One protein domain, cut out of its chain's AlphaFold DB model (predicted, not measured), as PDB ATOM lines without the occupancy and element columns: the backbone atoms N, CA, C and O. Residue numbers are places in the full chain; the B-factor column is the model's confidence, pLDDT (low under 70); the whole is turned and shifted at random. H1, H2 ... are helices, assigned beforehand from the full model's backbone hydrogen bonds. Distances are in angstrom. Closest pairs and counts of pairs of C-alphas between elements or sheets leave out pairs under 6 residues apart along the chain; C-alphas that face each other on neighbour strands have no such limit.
ATOM      1  N   ARG A  44       0.461 -37.139 -29.869       90.44
ATOM      2  CA  ARG A  44       0.729 -37.701 -28.538       90.44
ATOM      3  C   ARG A  44       1.162 -36.646 -27.522       90.44
ATOM      4  O   ARG A  44       0.830 -36.781 -26.350       90.44
ATOM      5  N   ALA A  45       1.876 -35.602 -27.944       89.69
ATOM      6  CA  ALA A  45       2.268 -34.494 -27.073       89.69
ATOM      7  C   ALA A  45       1.076 -33.622 -26.668       89.69
ATOM      8  O   ALA A  45       1.082 -33.029 -25.588       89.69
ATOM      9  N   LEU A  46       0.032 -33.583 -27.499       95.00
ATOM     10  CA  LEU A  46      -1.193 -32.846 -27.207       95.00
ATOM     11  C   LEU A  46      -2.050 -33.539 -26.144       95.00
ATOM     12  O   LEU A  46      -2.748 -32.848 -25.409       95.00
ATOM     13  N   LEU A  47      -1.941 -34.861 -25.972       96.88
ATOM     14  CA  LEU A  47      -2.724 -35.604 -24.976       96.88
ATOM     15  C   LEU A  47      -2.520 -35.092 -23.541       96.88
ATOM     16  O   LEU A  47      -3.472 -35.067 -22.761       96.88
ATOM     17  N   GLY A  48      -1.311 -34.636 -23.191       96.75
ATOM     18  CA  GLY A  48      -1.040 -34.030 -21.884       96.75
ATOM     19  C   GLY A  48      -1.821 -32.729 -21.669       96.75
ATOM     20  O   GLY A  48      -2.376 -32.503 -20.594       96.75
ATOM     21  N   ARG A  49      -1.926 -31.899 -22.714       96.75
ATOM     22  CA  ARG A  49      -2.761 -30.689 -22.716       96.75
ATOM     23  C   ARG A  49      -4.244 -31.032 -22.690       96.75
ATOM     24  O   ARG A  49      -4.967 -30.447 -21.896       96.75
ATOM     25  N   THR A  50      -4.680 -31.993 -23.501       97.62
ATOM     26  CA  THR A  50      -6.069 -32.463 -23.529       97.62
ATOM     27  C   THR A  50      -6.517 -32.938 -22.151       97.62
ATOM     28  O   THR A  50      -7.568 -32.517 -21.683       97.62
ATOM     29  N   MET A  51      -5.703 -33.752 -21.470       98.31
ATOM     30  CA  MET A  51      -5.968 -34.189 -20.097       98.31
ATOM     31  C   MET A  51      -6.132 -32.998 -19.145       98.31
ATOM     32  O   MET A  51      -7.135 -32.922 -18.442       98.31
ATOM     33  N   TRP A  52      -5.165 -32.074 -19.133       98.50
ATOM     34  CA  TRP A  52      -5.188 -30.907 -18.248       98.50
ATOM     35  C   TRP A  52      -6.434 -30.048 -18.471       98.50
ATOM     36  O   TRP A  52      -7.212 -29.826 -17.547       98.50
ATOM     37  N   SER A  53      -6.664 -29.636 -19.717       98.19
ATOM     38  CA  SER A  53      -7.800 -28.791 -20.075       98.19
ATOM     39  C   SER A  53      -9.132 -29.485 -19.797       98.19
ATOM     40  O   SER A  53     -10.098 -28.819 -19.446       98.19
ATOM     41  N   ALA A  54      -9.214 -30.813 -19.922       98.50
ATOM     42  CA  ALA A  54     -10.448 -31.543 -19.646       98.50
ATOM     43  C   ALA A  54     -10.782 -31.530 -18.153       98.50
ATOM     44  O   ALA A  54     -11.947 -31.391 -17.789       98.50
ATOM     45  N   PHE A  55      -9.770 -31.600 -17.290       98.75
ATOM     46  CA  PHE A  55      -9.955 -31.455 -15.850       98.75
ATOM     47  C   PHE A  55     -10.351 -30.031 -15.456       98.75
ATOM     48  O   PHE A  55     -11.293 -29.867 -14.683       98.75
ATOM     49  N   GLU A  56      -9.726 -29.004 -16.038       98.50
ATOM     50  CA  GLU A  56     -10.137 -27.611 -15.807       98.50
ATOM     51  C   GLU A  56     -11.578 -27.363 -16.269       98.50
ATOM     52  O   GLU A  56     -12.401 -26.830 -15.525       98.50
ATOM     53  N   CYS A  57     -11.911 -27.806 -17.481       98.50
ATOM     54  CA  CYS A  57     -13.253 -27.682 -18.032       98.50
ATOM     55  C   CYS A  57     -14.291 -28.441 -17.209       98.50
ATOM     56  O   CYS A  57     -15.394 -27.931 -17.016       98.50
ATOM     57  N   GLY A  58     -13.949 -29.624 -16.691       98.44
ATOM     58  CA  GLY A  58     -14.814 -30.353 -15.771       98.44
ATOM     59  C   GLY A  58     -15.076 -29.558 -14.490       98.44
ATOM     60  O   GLY A  58     -16.231 -29.415 -14.098       98.44
ATOM     61  N   ALA A  59     -14.047 -28.928 -13.914       98.50
ATOM     62  CA  ALA A  59     -14.185 -28.096 -12.717       98.50
ATOM     63  C   ALA A  59     -15.050 -26.843 -12.959       98.50
ATOM     64  O   ALA A  59     -15.885 -26.482 -12.120       98.50
ATOM     65  N   PHE A  60     -14.901 -26.192 -14.118       98.44
ATOM     66  CA  PHE A  60     -15.772 -25.082 -14.525       98.44
ATOM     67  C   PHE A  60     -17.212 -25.549 -14.776       98.44
ATOM     68  O   PHE A  60     -18.164 -24.883 -14.362       98.44
ATOM     69  N   GLY A  61     -17.389 -26.703 -15.423       97.50
ATOM     70  CA  GLY A  61     -18.691 -27.318 -15.676       97.50
ATOM     71  C   GLY A  61     -19.424 -27.634 -14.374       97.50
ATOM     72  O   GLY A  61     -20.563 -27.219 -14.178       97.50
ATOM     73  N   GLU A  62     -18.740 -28.271 -13.429       97.69
ATOM     74  CA  GLU A  62     -19.273 -28.585 -12.104       97.69
ATOM     75  C   GLU A  62     -19.658 -27.310 -11.341       97.69
ATOM     76  O   GLU A  62     -20.789 -27.175 -10.874       97.69
ATOM     77  N   SER A  63     -18.771 -26.311 -11.322       97.12
ATOM     78  CA  SER A  63     -19.016 -25.026 -10.647       97.12
ATOM     79  C   SER A  63     -20.123 -24.181 -11.301       97.12
ATOM     80  O   SER A  63     -20.694 -23.306 -10.647       97.12
ATOM     81  N   SER A  64     -20.454 -24.435 -12.572       95.56
ATOM     82  CA  SER A  64     -21.569 -23.793 -13.292       95.56
ATOM     83  C   SER A  64     -22.882 -24.590 -13.223       95.56
ATOM     84  O   SER A  64     -23.924 -24.104 -13.670       95.56
ATOM     85  N   GLY A  65     -22.879 -25.773 -12.600       95.06
ATOM     86  CA  GLY A  65     -24.056 -26.635 -12.451       95.06
ATOM     87  C   GLY A  65     -24.289 -27.604 -13.617       95.06
ATOM     88  O   GLY A  65     -25.371 -28.178 -13.725       95.06
ATOM     89  N   GLN A  66     -23.293 -27.813 -14.477       95.19
ATOM     90  CA  GLN A  66     -23.321 -28.742 -15.611       95.19
ATOM     91  C   GLN A  66     -22.737 -30.117 -15.223       95.19
ATOM     92  O   GLN A  66     -21.789 -30.595 -15.842       95.19
ATOM     93  N   GLN A  67     -23.289 -30.766 -14.189       96.56
ATOM     94  CA  GLN A  67     -22.685 -31.968 -13.579       96.56
ATOM     95  C   GLN A  67     -22.422 -33.106 -14.577       96.56
ATOM     96  O   GLN A  67     -21.339 -33.682 -14.590       96.56
ATOM     97  N   GLN A  68     -23.396 -33.413 -15.440       96.56
ATOM     98  CA  GLN A  68     -23.261 -34.493 -16.424       96.56
ATOM     99  C   GLN A  68     -22.116 -34.232 -17.410       96.56
ATOM    100  O   GLN A  68     -21.394 -35.145 -17.803       96.56
ATOM    101  N   GLU A  69     -21.946 -32.973 -17.801       96.50
ATOM    102  CA  GLU A  69     -20.889 -32.574 -18.718       96.50
ATOM    103  C   GLU A  69     -19.522 -32.574 -18.027       96.50
ATOM    104  O   GLU A  69     -18.537 -33.029 -18.605       96.50
ATOM    105  N   ALA A  70     -19.467 -32.178 -16.752       97.75
ATOM    106  CA  ALA A  70     -18.263 -32.304 -15.939       97.75
ATOM    107  C   ALA A  70     -17.783 -33.763 -15.843       97.75
ATOM    108  O   ALA A  70     -16.610 -34.042 -16.080       97.75
ATOM    109  N   GLU A  71     -18.688 -34.714 -15.592       97.75
ATOM    110  CA  GLU A  71     -18.365 -36.148 -15.557       97.75
ATOM    111  C   GLU A  71     -17.822 -36.665 -16.898       97.75
ATOM    112  O   GLU A  71     -16.856 -37.443 -16.930       97.75
ATOM    113  N   ARG A  72     -18.408 -36.212 -18.016       97.62
ATOM    114  CA  ARG A  72     -17.927 -36.528 -19.368       97.62
ATOM    115  C   ARG A  72     -16.504 -36.007 -19.573       97.62
ATOM    116  O   ARG A  72     -15.641 -36.758 -20.033       97.62
ATOM    117  N   LEU A  73     -16.246 -34.755 -19.199       98.44
ATOM    118  CA  LEU A  73     -14.944 -34.101 -19.329       98.44
ATOM    119  C   LEU A  73     -13.880 -34.756 -18.441       98.44
ATOM    120  O   LEU A  73     -12.789 -35.058 -18.921       98.44
ATOM    121  N   TYR A  74     -14.199 -35.081 -17.187       98.44
ATOM    122  CA  TYR A  74     -13.291 -35.823 -16.310       98.44
ATOM    123  C   TYR A  74     -12.944 -37.199 -16.889       98.44
ATOM    124  O   TYR A  74     -11.772 -37.580 -16.937       98.44
ATOM    125  N   SER A  75     -13.937 -37.921 -17.411       98.00
ATOM    126  CA  SER A  75     -13.718 -39.214 -18.070       98.00
ATOM    127  C   SER A  75     -12.836 -39.080 -19.316       98.00
ATOM    128  O   SER A  75     -11.926 -39.889 -19.523       98.00
ATOM    129  N   HIS A  76     -13.058 -38.034 -20.119       98.25
ATOM    130  CA  HIS A  76     -12.231 -37.715 -21.279       98.25
ATOM    131  C   HIS A  76     -10.780 -37.418 -20.873       98.25
ATOM    132  O   HIS A  76      -9.851 -37.985 -21.451       98.25
ATOM    133  N   GLY A  77     -10.578 -36.611 -19.827       98.25
ATOM    134  CA  GLY A  77      -9.255 -36.286 -19.299       98.25
ATOM    135  C   GLY A  77      -8.496 -37.510 -18.782       98.25
ATOM    136  O   GLY A  77      -7.325 -37.690 -19.113       98.25
ATOM    137  N   ILE A  78      -9.168 -38.417 -18.061       98.56
ATOM    138  CA  ILE A  78      -8.586 -39.698 -17.619       98.56
ATOM    139  C   ILE A  78      -8.166 -40.544 -18.829       98.56
ATOM    140  O   ILE A  78      -7.074 -41.119 -18.841       98.56
ATOM    141  N   GLY A  79      -9.015 -40.621 -19.858       98.06
ATOM    142  CA  GLY A  79      -8.716 -41.334 -21.101       98.06
ATOM    143  C   GLY A  79      -7.479 -40.782 -21.814       98.06
ATOM    144  O   GLY A  79      -6.570 -41.548 -22.143       98.06
ATOM    145  N   ALA A  80      -7.412 -39.460 -21.988       98.25
ATOM    146  CA  ALA A  80      -6.260 -38.774 -22.572       98.25
ATOM    147  C   ALA A  80      -4.987 -38.989 -21.739       98.25
ATOM    148  O   ALA A  80      -3.933 -39.300 -22.292       98.25
ATOM    149  N   GLY A  81      -5.090 -38.922 -20.408       98.12
ATOM    150  CA  GLY A  81      -3.979 -39.157 -19.488       98.12
ATOM    151  C   GLY A  81      -3.375 -40.553 -19.612       98.12
ATOM    152  O   GLY A  81      -2.157 -40.698 -19.698       98.12
ATOM    153  N   ARG A  82      -4.212 -41.592 -19.703       98.44
ATOM    154  CA  ARG A  82      -3.738 -42.974 -19.900       98.44
ATOM    155  C   ARG A  82      -2.981 -43.136 -21.215       98.44
ATOM    156  O   ARG A  82      -1.900 -43.724 -21.232       98.44
ATOM    157  N   GLN A  83      -3.513 -42.579 -22.305       97.88
ATOM    158  CA  GLN A  83      -2.850 -42.614 -23.612       97.88
ATOM    159  C   GLN A  83      -1.531 -41.831 -23.597       97.88
ATOM    160  O   GLN A  83      -0.530 -42.293 -24.141       97.88
ATOM    161  N   PHE A  84      -1.505 -40.679 -22.925       97.88
ATOM    162  CA  PHE A  84      -0.315 -39.849 -22.779       97.88
ATOM    163  C   PHE A  84       0.812 -40.567 -22.026       97.88
ATOM    164  O   PHE A  84       1.951 -40.603 -22.492       97.88
ATOM    165  N   LEU A  85       0.507 -41.201 -20.890       97.62
ATOM    166  CA  LEU A  85       1.502 -41.943 -20.111       97.62
ATOM    167  C   LEU A  85       1.993 -43.197 -20.843       97.62
ATOM    168  O   LEU A  85       3.184 -43.517 -20.801       97.62
ATOM    169  N   GLN A  86       1.100 -43.886 -21.561       97.06
ATOM    170  CA  GLN A  86       1.482 -44.991 -22.438       97.06
ATOM    171  C   GLN A  86       2.458 -44.527 -23.526       97.06
ATOM    172  O   GLN A  86       3.461 -45.198 -23.773       97.06
ATOM    173  N   ALA A  87       2.177 -43.383 -24.148       96.25
ATOM    174  CA  ALA A  87       3.020 -42.778 -25.164       96.25
ATOM    175  C   ALA A  87       4.417 -42.455 -24.599       96.25
ATOM    176  O   ALA A  87       5.417 -42.950 -25.125       96.25
ATOM    177  N   ILE A  88       4.493 -41.734 -23.475       95.31
ATOM    178  CA  ILE A  88       5.768 -41.387 -22.825       95.31
ATOM    179  C   ILE A  88       6.616 -42.635 -22.559       95.31
ATOM    180  O   ILE A  88       7.807 -42.651 -22.869       95.31
ATOM    181  N   ARG A  89       6.016 -43.714 -22.040       94.94
ATOM    182  CA  ARG A  89       6.734 -44.981 -21.808       94.94
ATOM    183  C   ARG A  89       7.218 -45.655 -23.087       94.94
ATOM    184  O   ARG A  89       8.215 -46.369 -23.049       94.94
ATOM    185  N   ALA A  90       6.535 -45.431 -24.205       95.12
ATOM    186  CA  ALA A  90       6.974 -45.870 -25.524       95.12
ATOM    187  C   ALA A  90       8.072 -44.966 -26.127       95.12
ATOM    188  O   ALA A  90       8.515 -45.221 -27.245       95.12
ATOM    189  N   GLY A  91       8.520 -43.927 -25.410       92.81
ATOM    190  CA  GLY A  91       9.571 -43.009 -25.853       92.81
ATOM    191  C   GLY A  91       9.094 -41.928 -26.827       92.81
ATOM    192  O   GLY A  91       9.916 -41.352 -27.534       92.81
ATOM    193  N   SER A  92       7.787 -41.664 -26.901       92.44
ATOM    194  CA  SER A  92       7.206 -40.615 -27.747       92.44
ATOM    195  C   SER A  92       6.038 -39.957 -27.020       92.44
ATOM    196  O   SER A  92       5.154 -40.672 -26.574       92.44
ATOM    197  N   PRO A  93       5.938 -38.629 -26.926       92.56
ATOM    198  CA  PRO A  93       6.716 -37.612 -27.638       92.56
ATOM    199  C   PRO A  93       8.144 -37.410 -27.106       92.56
ATOM    200  O   PRO A  93       8.494 -37.868 -26.018       92.56
ATOM    201  N   THR A  94       8.968 -36.725 -27.896       92.94
ATOM    202  CA  THR A  94      10.300 -36.253 -27.497       92.94
ATOM    203  C   THR A  94      10.206 -35.215 -26.377       92.94
ATOM    204  O   THR A  94       9.168 -34.587 -26.161       92.94
ATOM    205  N   GLU A  95      11.310 -34.987 -25.665       91.75
ATOM    206  CA  GLU A  95      11.351 -33.983 -24.596       91.75
ATOM    207  C   GLU A  95      11.029 -32.565 -25.104       91.75
ATOM    208  O   GLU A  95      10.363 -31.800 -24.411       91.75
ATOM    209  N   GLU A  96      11.459 -32.213 -26.320       92.75
ATOM    210  CA  GLU A  96      11.162 -30.901 -26.904       92.75
ATOM    211  C   GLU A  96       9.668 -30.736 -27.198       92.75
ATOM    212  O   GLU A  96       9.070 -29.736 -26.808       92.75
ATOM    213  N   GLU A  97       9.037 -31.746 -27.794       93.38
ATOM    214  CA  GLU A  97       7.593 -31.738 -28.038       93.38
ATOM    215  C   GLU A  97       6.796 -31.647 -26.729       93.38
ATOM    216  O   GLU A  97       5.799 -30.919 -26.660       93.38
ATOM    217  N   LEU A  98       7.246 -32.338 -25.672       93.56
ATOM    218  CA  LEU A  98       6.667 -32.215 -24.335       93.56
ATOM    219  C   LEU A  98       6.765 -30.778 -23.821       93.56
ATOM    220  O   LEU A  98       5.750 -30.218 -23.416       93.56
ATOM    221  N   ARG A  99       7.951 -30.160 -23.876       92.56
ATOM    222  CA  ARG A  99       8.158 -28.776 -23.415       92.56
ATOM    223  C   ARG A  99       7.288 -27.766 -24.159       92.56
ATOM    224  O   ARG A  99       6.809 -26.818 -23.542       92.56
ATOM    225  N   GLN A 100       7.086 -27.957 -25.458       93.00
ATOM    226  CA  GLN A 100       6.289 -27.048 -26.284       93.00
ATOM    227  C   GLN A 100       4.779 -27.226 -26.075       93.00
ATOM    228  O   GLN A 100       4.017 -26.260 -26.131       93.00
ATOM    229  N   SER A 101       4.332 -28.458 -25.827       92.75
ATOM    230  CA  SER A 101       2.914 -28.812 -25.971       92.75
ATOM    231  C   SER A 101       2.226 -29.116 -24.654       92.75
ATOM    232  O   SER A 101       1.028 -28.853 -24.524       92.75
ATOM    233  N   THR A 102       2.965 -29.642 -23.678       95.31
ATOM    234  CA  THR A 102       2.428 -30.129 -22.408       95.31
ATOM    235  C   THR A 102       2.483 -29.029 -21.343       95.31
ATOM    236  O   THR A 102       3.546 -28.445 -21.127       95.31
ATOM    237  N   PRO A 103       1.374 -28.742 -20.633       96.38
ATOM    238  CA  PRO A 103       1.379 -27.783 -19.534       96.38
ATOM    239  C   PRO A 103       2.428 -28.126 -18.472       96.38
ATOM    240  O   PRO A 103       2.603 -29.290 -18.099       96.38
ATOM    241  N   VAL A 104       3.093 -27.107 -17.923       95.38
ATOM    242  CA  VAL A 104       4.124 -27.301 -16.888       95.38
ATOM    243  C   VAL A 104       3.577 -28.053 -15.667       95.38
ATOM    244  O   VAL A 104       4.273 -28.888 -15.089       95.38
ATOM    245  N   GLY A 105       2.300 -27.834 -15.326       95.31
ATOM    246  CA  GLY A 105       1.605 -28.539 -14.249       95.31
ATOM    247  C   GLY A 105       1.586 -30.060 -14.429       95.31
ATOM    248  O   GLY A 105       1.756 -30.785 -13.445       95.31
ATOM    249  N   VAL A 106       1.476 -30.537 -15.673       97.25
ATOM    250  CA  VAL A 106       1.561 -31.960 -16.034       97.25
ATOM    251  C   VAL A 106       3.004 -32.451 -15.942       97.25
ATOM    252  O   VAL A 106       3.267 -33.452 -15.278       97.25
ATOM    253  N   MET A 107       3.948 -31.725 -16.552       95.75
ATOM    254  CA  MET A 107       5.367 -32.110 -16.602       95.75
ATOM    255  C   MET A 107       5.971 -32.319 -15.209       95.75
ATOM    256  O   MET A 107       6.700 -33.282 -14.980       95.75
ATOM    257  N   LEU A 108       5.611 -31.467 -14.245       96.38
ATOM    258  CA  LEU A 108       6.077 -31.560 -12.856       96.38
ATOM    259  C   LEU A 108       5.498 -32.758 -12.078       96.38
ATOM    260  O   LEU A 108       5.885 -33.001 -10.931       96.38
ATOM    261  N   ARG A 109       4.553 -33.502 -12.662       97.31
ATOM    262  CA  ARG A 109       3.782 -34.554 -11.985       97.31
ATOM    263  C   ARG A 109       3.873 -35.926 -12.647       97.31
ATOM    264  O   ARG A 109       3.230 -36.846 -12.166       97.31
ATOM    265  N   LEU A 110       4.733 -36.099 -13.652       95.56
ATOM    266  CA  LEU A 110       4.915 -37.373 -14.367       95.56
ATOM    267  C   LEU A 110       5.542 -38.504 -13.533       95.56
ATOM    268  O   LEU A 110       5.557 -39.650 -13.970       95.56
ATOM    269  N   GLY A 111       6.075 -38.205 -12.345       93.19
ATOM    270  CA  GLY A 111       6.627 -39.216 -11.441       93.19
ATOM    271  C   GLY A 111       5.558 -39.905 -10.587       93.19
ATOM    272  O   GLY A 111       4.711 -39.236  -9.989       93.19
ATOM    273  N   GLY A 112       5.638 -41.229 -10.463       94.19
ATOM    274  CA  GLY A 112       4.777 -42.024  -9.587       94.19
ATOM    275  C   GLY A 112       4.817 -43.519  -9.913       94.19
ATOM    276  O   GLY A 112       5.330 -43.913 -10.958       94.19
ATOM    277  N   ASP A 113       4.251 -44.334  -9.020       91.44
ATOM    278  CA  ASP A 113       4.318 -45.802  -9.110       91.44
ATOM    279  C   ASP A 113       3.203 -46.427  -9.971       91.44
ATOM    280  O   ASP A 113       3.264 -47.608 -10.308       91.44
ATOM    281  N   SER A 114       2.167 -45.661 -10.331       97.44
ATOM    282  CA  SER A 114       1.080 -46.117 -11.208       97.44
ATOM    283  C   SER A 114       0.475 -44.974 -12.023       97.44
ATOM    284  O   SER A 114       0.525 -43.812 -11.612       97.44
ATOM    285  N   ASP A 115      -0.143 -45.316 -13.157       97.81
ATOM    286  CA  ASP A 115      -0.810 -44.349 -14.038       97.81
ATOM    287  C   ASP A 115      -1.937 -43.608 -13.331       97.81
ATOM    288  O   ASP A 115      -2.004 -42.386 -13.411       97.81
ATOM    289  N   ASP A 116      -2.792 -44.327 -12.603       98.12
ATOM    290  CA  ASP A 116      -3.918 -43.712 -11.900       98.12
ATOM    291  C   ASP A 116      -3.429 -42.747 -10.807       98.12
ATOM    292  O   ASP A 116      -4.021 -41.688 -10.611       98.12
ATOM    293  N   PHE A 117      -2.305 -43.047 -10.141       98.31
ATOM    294  CA  PHE A 117      -1.700 -42.122  -9.180       98.31
ATOM    295  C   PHE A 117      -1.144 -40.861  -9.856       98.31
ATOM    296  O   PHE A 117      -1.375 -39.751  -9.375       98.31
ATOM    297  N   ILE A 118      -0.430 -41.009 -10.977       98.62
ATOM    298  CA  ILE A 118       0.104 -39.872 -11.744       98.62
ATOM    299  C   ILE A 118      -1.043 -38.987 -12.247       98.62
ATOM    300  O   ILE A 118      -1.030 -37.776 -12.026       98.62
ATOM    301  N   ILE A 119      -2.062 -39.590 -12.862       98.69
ATOM    302  CA  ILE A 119      -3.243 -38.885 -13.369       98.69
ATOM    303  C   ILE A 119      -3.991 -38.208 -12.218       98.69
ATOM    304  O   ILE A 119      -4.342 -37.041 -12.348       98.69
ATOM    305  N   GLY A 120      -4.167 -38.876 -11.075       98.50
ATOM    306  CA  GLY A 120      -4.817 -38.296  -9.897       98.50
ATOM    307  C   GLY A 120      -4.098 -37.053  -9.364       98.50
ATOM    308  O   GLY A 120      -4.736 -36.054  -9.047       98.50
ATOM    309  N   ARG A 121      -2.760 -37.052  -9.343       98.50
ATOM    310  CA  ARG A 121      -1.980 -35.860  -8.958       98.50
ATOM    311  C   ARG A 121      -2.139 -34.704  -9.940       98.50
ATOM    312  O   ARG A 121      -2.083 -33.544  -9.533       98.50
ATOM    313  N   ILE A 122      -2.252 -35.013 -11.229       98.75
ATOM    314  CA  ILE A 122      -2.466 -34.016 -12.282       98.75
ATOM    315  C   ILE A 122      -3.884 -33.453 -12.195       98.75
ATOM    316  O   ILE A 122      -4.046 -32.241 -12.278       98.75
ATOM    317  N   PHE A 123      -4.874 -34.318 -11.974       98.75
ATOM    318  CA  PHE A 123      -6.266 -33.954 -11.740       98.75
ATOM    319  C   PHE A 123      -6.389 -32.950 -10.595       98.75
ATOM    320  O   PHE A 123      -6.859 -31.842 -10.822       98.75
ATOM    321  N   GLU A 124      -5.868 -33.281  -9.412       98.50
ATOM    322  CA  GLU A 124      -5.892 -32.385  -8.246       98.50
ATOM    323  C   GLU A 124      -5.291 -31.008  -8.551       98.50
ATOM    324  O   GLU A 124      -5.843 -29.980  -8.176       98.50
ATOM    325  N   ALA A 125      -4.181 -30.968  -9.289       98.44
ATOM    326  CA  ALA A 125      -3.530 -29.710  -9.639       98.44
ATOM    327  C   ALA A 125      -4.318 -28.870 -10.647       98.44
ATOM    328  O   ALA A 125      -4.386 -27.652 -10.494       98.44
ATOM    329  N   ALA A 126      -4.905 -29.506 -11.661       98.50
ATOM    330  CA  ALA A 126      -5.758 -28.823 -12.626       98.50
ATOM    331  C   ALA A 126      -7.031 -28.289 -11.951       98.50
ATOM    332  O   ALA A 126      -7.443 -27.162 -12.215       98.50
ATOM    333  N   LEU A 127      -7.616 -29.061 -11.026       98.19
ATOM    334  CA  LEU A 127      -8.749 -28.618 -10.215       98.19
ATOM    335  C   LEU A 127      -8.373 -27.427  -9.342       98.19
ATOM    336  O   LEU A 127      -9.115 -26.451  -9.304       98.19
ATOM    337  N   GLU A 128      -7.235 -27.483  -8.654       96.88
ATOM    338  CA  GLU A 128      -6.773 -26.377  -7.820       96.88
ATOM    339  C   GLU A 128      -6.609 -25.087  -8.638       96.88
ATOM    340  O   GLU A 128      -7.040 -24.021  -8.198       96.88
ATOM    341  N   GLU A 129      -6.025 -25.176  -9.835       96.31
ATOM    342  CA  GLU A 129      -5.827 -24.026 -10.723       96.31
ATOM    343  C   GLU A 129      -7.160 -23.469 -11.247       96.31
ATOM    344  O   GLU A 129      -7.424 -22.267 -11.129       96.31
ATOM    345  N   ALA A 130      -8.045 -24.343 -11.728       97.69
ATOM    346  CA  ALA A 130      -9.370 -23.959 -12.202       97.69
ATOM    347  C   ALA A 130     -10.230 -23.348 -11.085       97.69
ATOM    348  O   ALA A 130     -10.824 -22.279 -11.249       97.69
ATOM    349  N   LEU A 131     -10.275 -23.985  -9.916       96.44
ATOM    350  CA  LEU A 131     -11.047 -23.497  -8.779       96.44
ATOM    351  C   LEU A 131     -10.458 -22.211  -8.218       96.44
ATOM    352  O   LEU A 131     -11.225 -21.335  -7.834       96.44
ATOM    353  N   ALA A 132      -9.135 -22.033  -8.229       95.88
ATOM    354  CA  ALA A 132      -8.539 -20.764  -7.840       95.88
ATOM    355  C   ALA A 132      -9.045 -19.617  -8.725       95.88
ATOM    356  O   ALA A 132      -9.427 -18.572  -8.200       95.88
ATOM    357  N   LYS A 133      -9.139 -19.844 -10.043       95.62
ATOM    358  CA  LYS A 133      -9.695 -18.869 -10.988       95.62
ATOM    359  C   LYS A 133     -11.166 -18.559 -10.722       95.62
ATOM    360  O   LYS A 133     -11.570 -17.423 -10.927       95.62
ATOM    361  N   VAL A 134     -11.959 -19.523 -10.254       96.75
ATOM    362  CA  VAL A 134     -13.386 -19.336  -9.920       96.75
ATOM    363  C   VAL A 134     -13.578 -18.662  -8.558       96.75
ATOM    364  O   VAL A 134     -14.472 -17.829  -8.387       96.75
ATOM    365  N   TRP A 135     -12.747 -19.007  -7.580       95.56
ATOM    366  CA  TRP A 135     -12.937 -18.624  -6.186       95.56
ATOM    367  C   TRP A 135     -12.246 -17.326  -5.806       95.56
ATOM    368  O   TRP A 135     -12.719 -16.683  -4.878       95.56
ATOM    369  N   TYR A 136     -11.183 -16.925  -6.495       95.50
ATOM    370  CA  TYR A 136     -10.375 -15.771  -6.111       95.50
ATOM    371  C   TYR A 136     -10.147 -14.841  -7.292       95.50
ATOM    372  O   TYR A 136     -10.065 -15.279  -8.443       95.50
ATOM    373  N   ASP A 137     -10.039 -13.549  -6.997       90.00
ATOM    374  CA  ASP A 137      -9.635 -12.563  -7.987       90.00
ATOM    375  C   ASP A 137      -8.168 -12.739  -8.380       90.00
ATOM    376  O   ASP A 137      -7.340 -13.206  -7.599       90.00
ATOM    377  N   ALA A 138      -7.849 -12.389  -9.628       84.38
ATOM    378  CA  ALA A 138      -6.509 -12.578 -10.177       84.38
ATOM    379  C   ALA A 138      -5.439 -11.744  -9.444       84.38
ATOM    380  O   ALA A 138      -4.253 -12.061  -9.525       84.38
ATOM    381  N   ASP A 139      -5.847 -10.687  -8.738       88.69
ATOM    382  CA  ASP A 139      -4.994  -9.858  -7.890       88.69
ATOM    383  C   ASP A 139      -4.848 -10.395  -6.451       88.69
ATOM    384  O   ASP A 139      -3.891 -10.027  -5.766       88.69
ATOM    385  N   ASP A 140      -5.703 -11.322  -5.999       87.94
ATOM    386  CA  ASP A 140      -5.573 -11.994  -4.698       87.94
ATOM    387  C   ASP A 140      -4.643 -13.211  -4.780       87.94
ATOM    388  O   ASP A 140      -5.042 -14.375  -4.668       87.94
ATOM    389  N   MET A 141      -3.346 -12.929  -4.920       81.56
ATOM    390  CA  MET A 141      -2.299 -13.957  -4.959       81.56
ATOM    391  C   MET A 141      -2.280 -14.867  -3.722       81.56
ATOM    392  O   MET A 141      -1.777 -15.989  -3.793       81.56
ATOM    393  N   HIS A 142      -2.786 -14.393  -2.580       88.62
ATOM    394  CA  HIS A 142      -2.784 -15.145  -1.328       88.62
ATOM    395  C   HIS A 142      -4.044 -15.990  -1.127       88.62
ATOM    396  O   HIS A 142      -4.089 -16.757  -0.163       88.62
ATOM    397  N   ARG A 143      -5.037 -15.891  -2.025       89.94
ATOM    398  CA  ARG A 143      -6.298 -16.645  -1.961       89.94
ATOM    399  C   ARG A 143      -7.000 -16.485  -0.606       89.94
ATOM    400  O   ARG A 143      -7.485 -17.444  -0.004       89.94
ATOM    401  N   THR A 144      -7.000 -15.259  -0.095       91.19
ATOM    402  CA  THR A 144      -7.508 -14.924   1.245       91.19
ATOM    403  C   THR A 144      -8.932 -14.384   1.231       91.19
ATOM    404  O   THR A 144      -9.627 -14.481   2.241       91.19
ATOM    405  N   ASN A 145      -9.387 -13.873   0.089       91.88
ATOM    406  CA  ASN A 145     -10.681 -13.233  -0.093       91.88
ATOM    407  C   ASN A 145     -11.492 -13.998  -1.145       91.88
ATOM    408  O   ASN A 145     -11.470 -13.649  -2.327       91.88
ATOM    409  N   PRO A 146     -12.206 -15.067  -0.748       93.44
ATOM    410  CA  PRO A 146     -13.028 -15.812  -1.683       93.44
ATOM    411  C   PRO A 146     -14.183 -14.950  -2.198       93.44
ATOM    412  O   PRO A 146     -14.839 -14.224  -1.444       93.44
ATOM    413  N   ARG A 147     -14.482 -15.084  -3.488       93.56
ATOM    414  CA  ARG A 147     -15.607 -14.419  -4.135       93.56
ATOM    415  C   ARG A 147     -16.947 -14.861  -3.533       93.56
ATOM    416  O   ARG A 147     -17.140 -16.042  -3.218       93.56
ATOM    417  N   PRO A 148     -17.935 -13.949  -3.472       93.81
ATOM    418  CA  PRO A 148     -19.326 -14.299  -3.219       93.81
ATOM    419  C   PRO A 148     -19.820 -15.408  -4.154       93.81
ATOM    420  O   PRO A 148     -19.433 -15.479  -5.318       93.81
ATOM    421  N   GLU A 149     -20.724 -16.254  -3.663       90.56
ATOM    422  CA  GLU A 149     -21.292 -17.379  -4.423       90.56
ATOM    423  C   GLU A 149     -21.864 -16.984  -5.790       90.56
ATOM    424  O   GLU A 149     -21.601 -17.653  -6.786       90.56
ATOM    425  N   THR A 150     -22.577 -15.860  -5.855       91.06
ATOM    426  CA  THR A 150     -23.161 -15.352  -7.101       91.06
ATOM    427  C   THR A 150     -22.104 -15.023  -8.155       91.06
ATOM    428  O   THR A 150     -22.332 -15.264  -9.337       91.06
ATOM    429  N   LEU A 151     -20.937 -14.521  -7.737       95.00
ATOM    430  CA  LEU A 151     -19.820 -14.234  -8.636       95.00
ATOM    431  C   LEU A 151     -19.040 -15.497  -9.009       95.00
ATOM    432  O   LEU A 151     -18.584 -15.601 -10.141       95.00
ATOM    433  N   ARG A 152     -18.941 -16.484  -8.107       95.06
ATOM    434  CA  ARG A 152     -18.293 -17.774  -8.402       95.06
ATOM    435  C   ARG A 152     -18.984 -18.493  -9.559       95.06
ATOM    436  O   ARG A 152     -18.314 -18.929 -10.488       95.06
ATOM    437  N   LYS A 153     -20.318 -18.568  -9.541       95.38
ATOM    438  CA  LYS A 153     -21.065 -19.203 -10.636       95.38
ATOM    439  C   LYS A 153     -20.866 -18.469 -11.969       95.38
ATOM    440  O   LYS A 153     -20.598 -19.113 -12.978       95.38
ATOM    441  N   LEU A 154     -20.948 -17.136 -11.955       96.00
ATOM    442  CA  LEU A 154     -20.734 -16.313 -13.148       96.00
ATOM    443  C   LEU A 154     -19.324 -16.508 -13.732       96.00
ATOM    444  O   LEU A 154     -19.175 -16.660 -14.942       96.00
ATOM    445  N   GLU A 155     -18.298 -16.545 -12.880       97.31
ATOM    446  CA  GLU A 155     -16.921 -16.776 -13.323       97.31
ATOM    447  C   GLU A 155     -16.721 -18.193 -13.873       97.31
ATOM    448  O   GLU A 155     -16.008 -18.376 -14.859       97.31
ATOM    449  N   ALA A 156     -17.359 -19.200 -13.270       97.69
ATOM    450  CA  ALA A 156     -17.320 -20.567 -13.776       97.69
ATOM    451  C   ALA A 156     -17.930 -20.664 -15.183       97.69
ATOM    452  O   ALA A 156     -17.313 -21.247 -16.070       97.69
ATOM    453  N   GLU A 157     -19.089 -20.041 -15.417       97.06
ATOM    454  CA  GLU A 157     -19.723 -19.969 -16.742       97.06
ATOM    455  C   GLU A 157     -18.832 -19.237 -17.761       97.06
ATOM    456  O   GLU A 157     -18.626 -19.718 -18.879       97.06
ATOM    457  N   ALA A 158     -18.238 -18.105 -17.366       97.00
ATOM    458  CA  ALA A 158     -17.326 -17.344 -18.217       97.00
ATOM    459  C   ALA A 158     -16.049 -18.134 -18.556       97.00
ATOM    460  O   ALA A 158     -15.602 -18.149 -19.708       97.00
ATOM    461  N   SER A 159     -15.466 -18.827 -17.576       97.62
ATOM    462  CA  SER A 159     -14.287 -19.676 -17.766       97.62
ATOM    463  C   SER A 159     -14.589 -20.900 -18.624       97.62
ATOM    464  O   SER A 159     -13.782 -21.236 -19.491       97.62
ATOM    465  N   TYR A 160     -15.763 -21.510 -18.456       97.69
ATOM    466  CA  TYR A 160     -16.228 -22.617 -19.286       97.69
ATOM    467  C   TYR A 160     -16.341 -22.208 -20.763       97.69
ATOM    468  O   TYR A 160     -15.788 -22.869 -21.644       97.69
ATOM    469  N   GLY A 161     -17.002 -21.078 -21.037       96.69
ATOM    470  CA  GLY A 161     -17.174 -20.564 -22.397       96.69
ATOM    471  C   GLY A 161     -15.858 -20.115 -23.037       96.69
ATOM    472  O   GLY A 161     -15.548 -20.506 -24.158       96.69
ATOM    473  N   SER A 162     -15.046 -19.334 -22.317       96.38
ATOM    474  CA  SER A 162     -13.774 -18.810 -22.847       96.38
ATOM    475  C   SER A 162     -12.710 -19.884 -23.087       96.38
ATOM    476  O   SER A 162     -11.844 -19.698 -23.940       96.38
ATOM    477  N   SER A 163     -12.794 -21.016 -22.384       95.94
ATOM    478  CA  SER A 163     -11.900 -22.163 -22.583       95.94
ATOM    479  C   SER A 163     -12.406 -23.135 -23.658       95.94
ATOM    480  O   SER A 163     -11.798 -24.181 -23.864       95.94
ATOM    481  N   ASN A 164     -13.502 -22.801 -24.359       95.88
ATOM    482  CA  ASN A 164     -14.141 -23.638 -25.381       95.88
ATOM    483  C   ASN A 164     -14.457 -25.058 -24.884       95.88
ATOM    484  O   ASN A 164     -14.314 -26.028 -25.631       95.88
ATOM    485  N   CYS A 165     -14.884 -25.190 -23.626       96.62
ATOM    486  CA  CYS A 165     -15.082 -26.495 -22.997       96.62
ATOM    487  C   CYS A 165     -16.126 -27.362 -23.716       96.62
ATOM    488  O   CYS A 165     -16.001 -28.582 -23.736       96.62
ATOM    489  N   GLU A 166     -17.093 -26.738 -24.393       93.75
ATOM    490  CA  GLU A 166     -18.082 -27.436 -25.220       93.75
ATOM    491  C   GLU A 166     -17.456 -28.176 -26.413       93.75
ATOM    492  O   GLU A 166     -18.050 -29.123 -26.904       93.75
ATOM    493  N   LEU A 167     -16.258 -27.809 -26.882       92.62
ATOM    494  CA  LEU A 167     -15.609 -28.453 -28.035       92.62
ATOM    495  C   LEU A 167     -14.716 -29.642 -27.648       92.62
ATOM    496  O   LEU A 167     -14.097 -30.267 -28.508       92.62
ATOM    497  N   MET A 168     -14.612 -29.949 -26.356       91.06
ATOM    498  CA  MET A 168     -13.657 -30.925 -25.842       91.06
ATOM    499  C   MET A 168     -14.185 -32.359 -25.963       91.06
ATOM    500  O   MET A 168     -15.140 -32.732 -25.282       91.06
TER     501      MET A 168
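Overview. This is residues 44 to 168 of the 170 residues of an uncharacterized protein of Chloroflexi bacterium (UniProt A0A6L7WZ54). A long helical hairpin, H1 and H2, is crossed by a third long helix, H5, which packs on H1 and on part of H2. H6 packs on the last part of H1 and on the end of H5, while the short H3 and H4 sit toward the other end of H1. The printed part has 125 residues with six named helices, H1 to H6 in chain order, and no named strand: all helix. It is compact, with a radius of gyration of the C-alphas of 15.0 A and spans of 47 by 31 by 25 A.

Along the chain. H1, residues 44 to 64, begins at C-alpha 44 (0.729, -37.701, -28.538) and is 30.4 A long. H2, residues 67 to 89, is 33.2 A long. H3 is residues 95 to 101 and H4 residues 104 to 107. H5, residues 115 to 135, is 29.5 A long. H6, residues 149 to 162, is 20.0 A long and ends at C-alpha 162 (-13.774, -18.810, -22.847).

Arrangement. H1 and H5 are the hub, touching four helices each. H1 and H2 form a hairpin, a shallow tilt of 19 degrees, opposite ways; their closest C-alphas, Gly 58 and Ala 70, are 4.0 A apart. H1, with residues 52 to 60 alone, touches H5 at a steep tilt of 47 degrees, closest C-alphas Glu 56 and Ala 130, 5.2 A. H1 touches H6 with residues 57 to 64 alone, closest C-alphas Phe 60 and Ala 156, 4.8 A. H3 touches H1, closest C-alphas Leu 98 and Ala 45, 5.7 A. H4 touches H5, closest C-alphas Val 106 and Ile 122, 5.9 A. H2 and H6 are apart. Every O i to N i+4 pair is within hydrogen-bond range in H2, H3 and H5, against 15 of 17 in H1 and 9 of 10 in H6; H4 is too short for such a pair.

Size, cuts and confidence. The C-alphas farthest apart, Gly 91 and Thr 150, are 46.8 A apart. The printed part has no cut. The link from H5 to H6, residues 136 to 148, is long. No printed residue is under 70 in pLDDT.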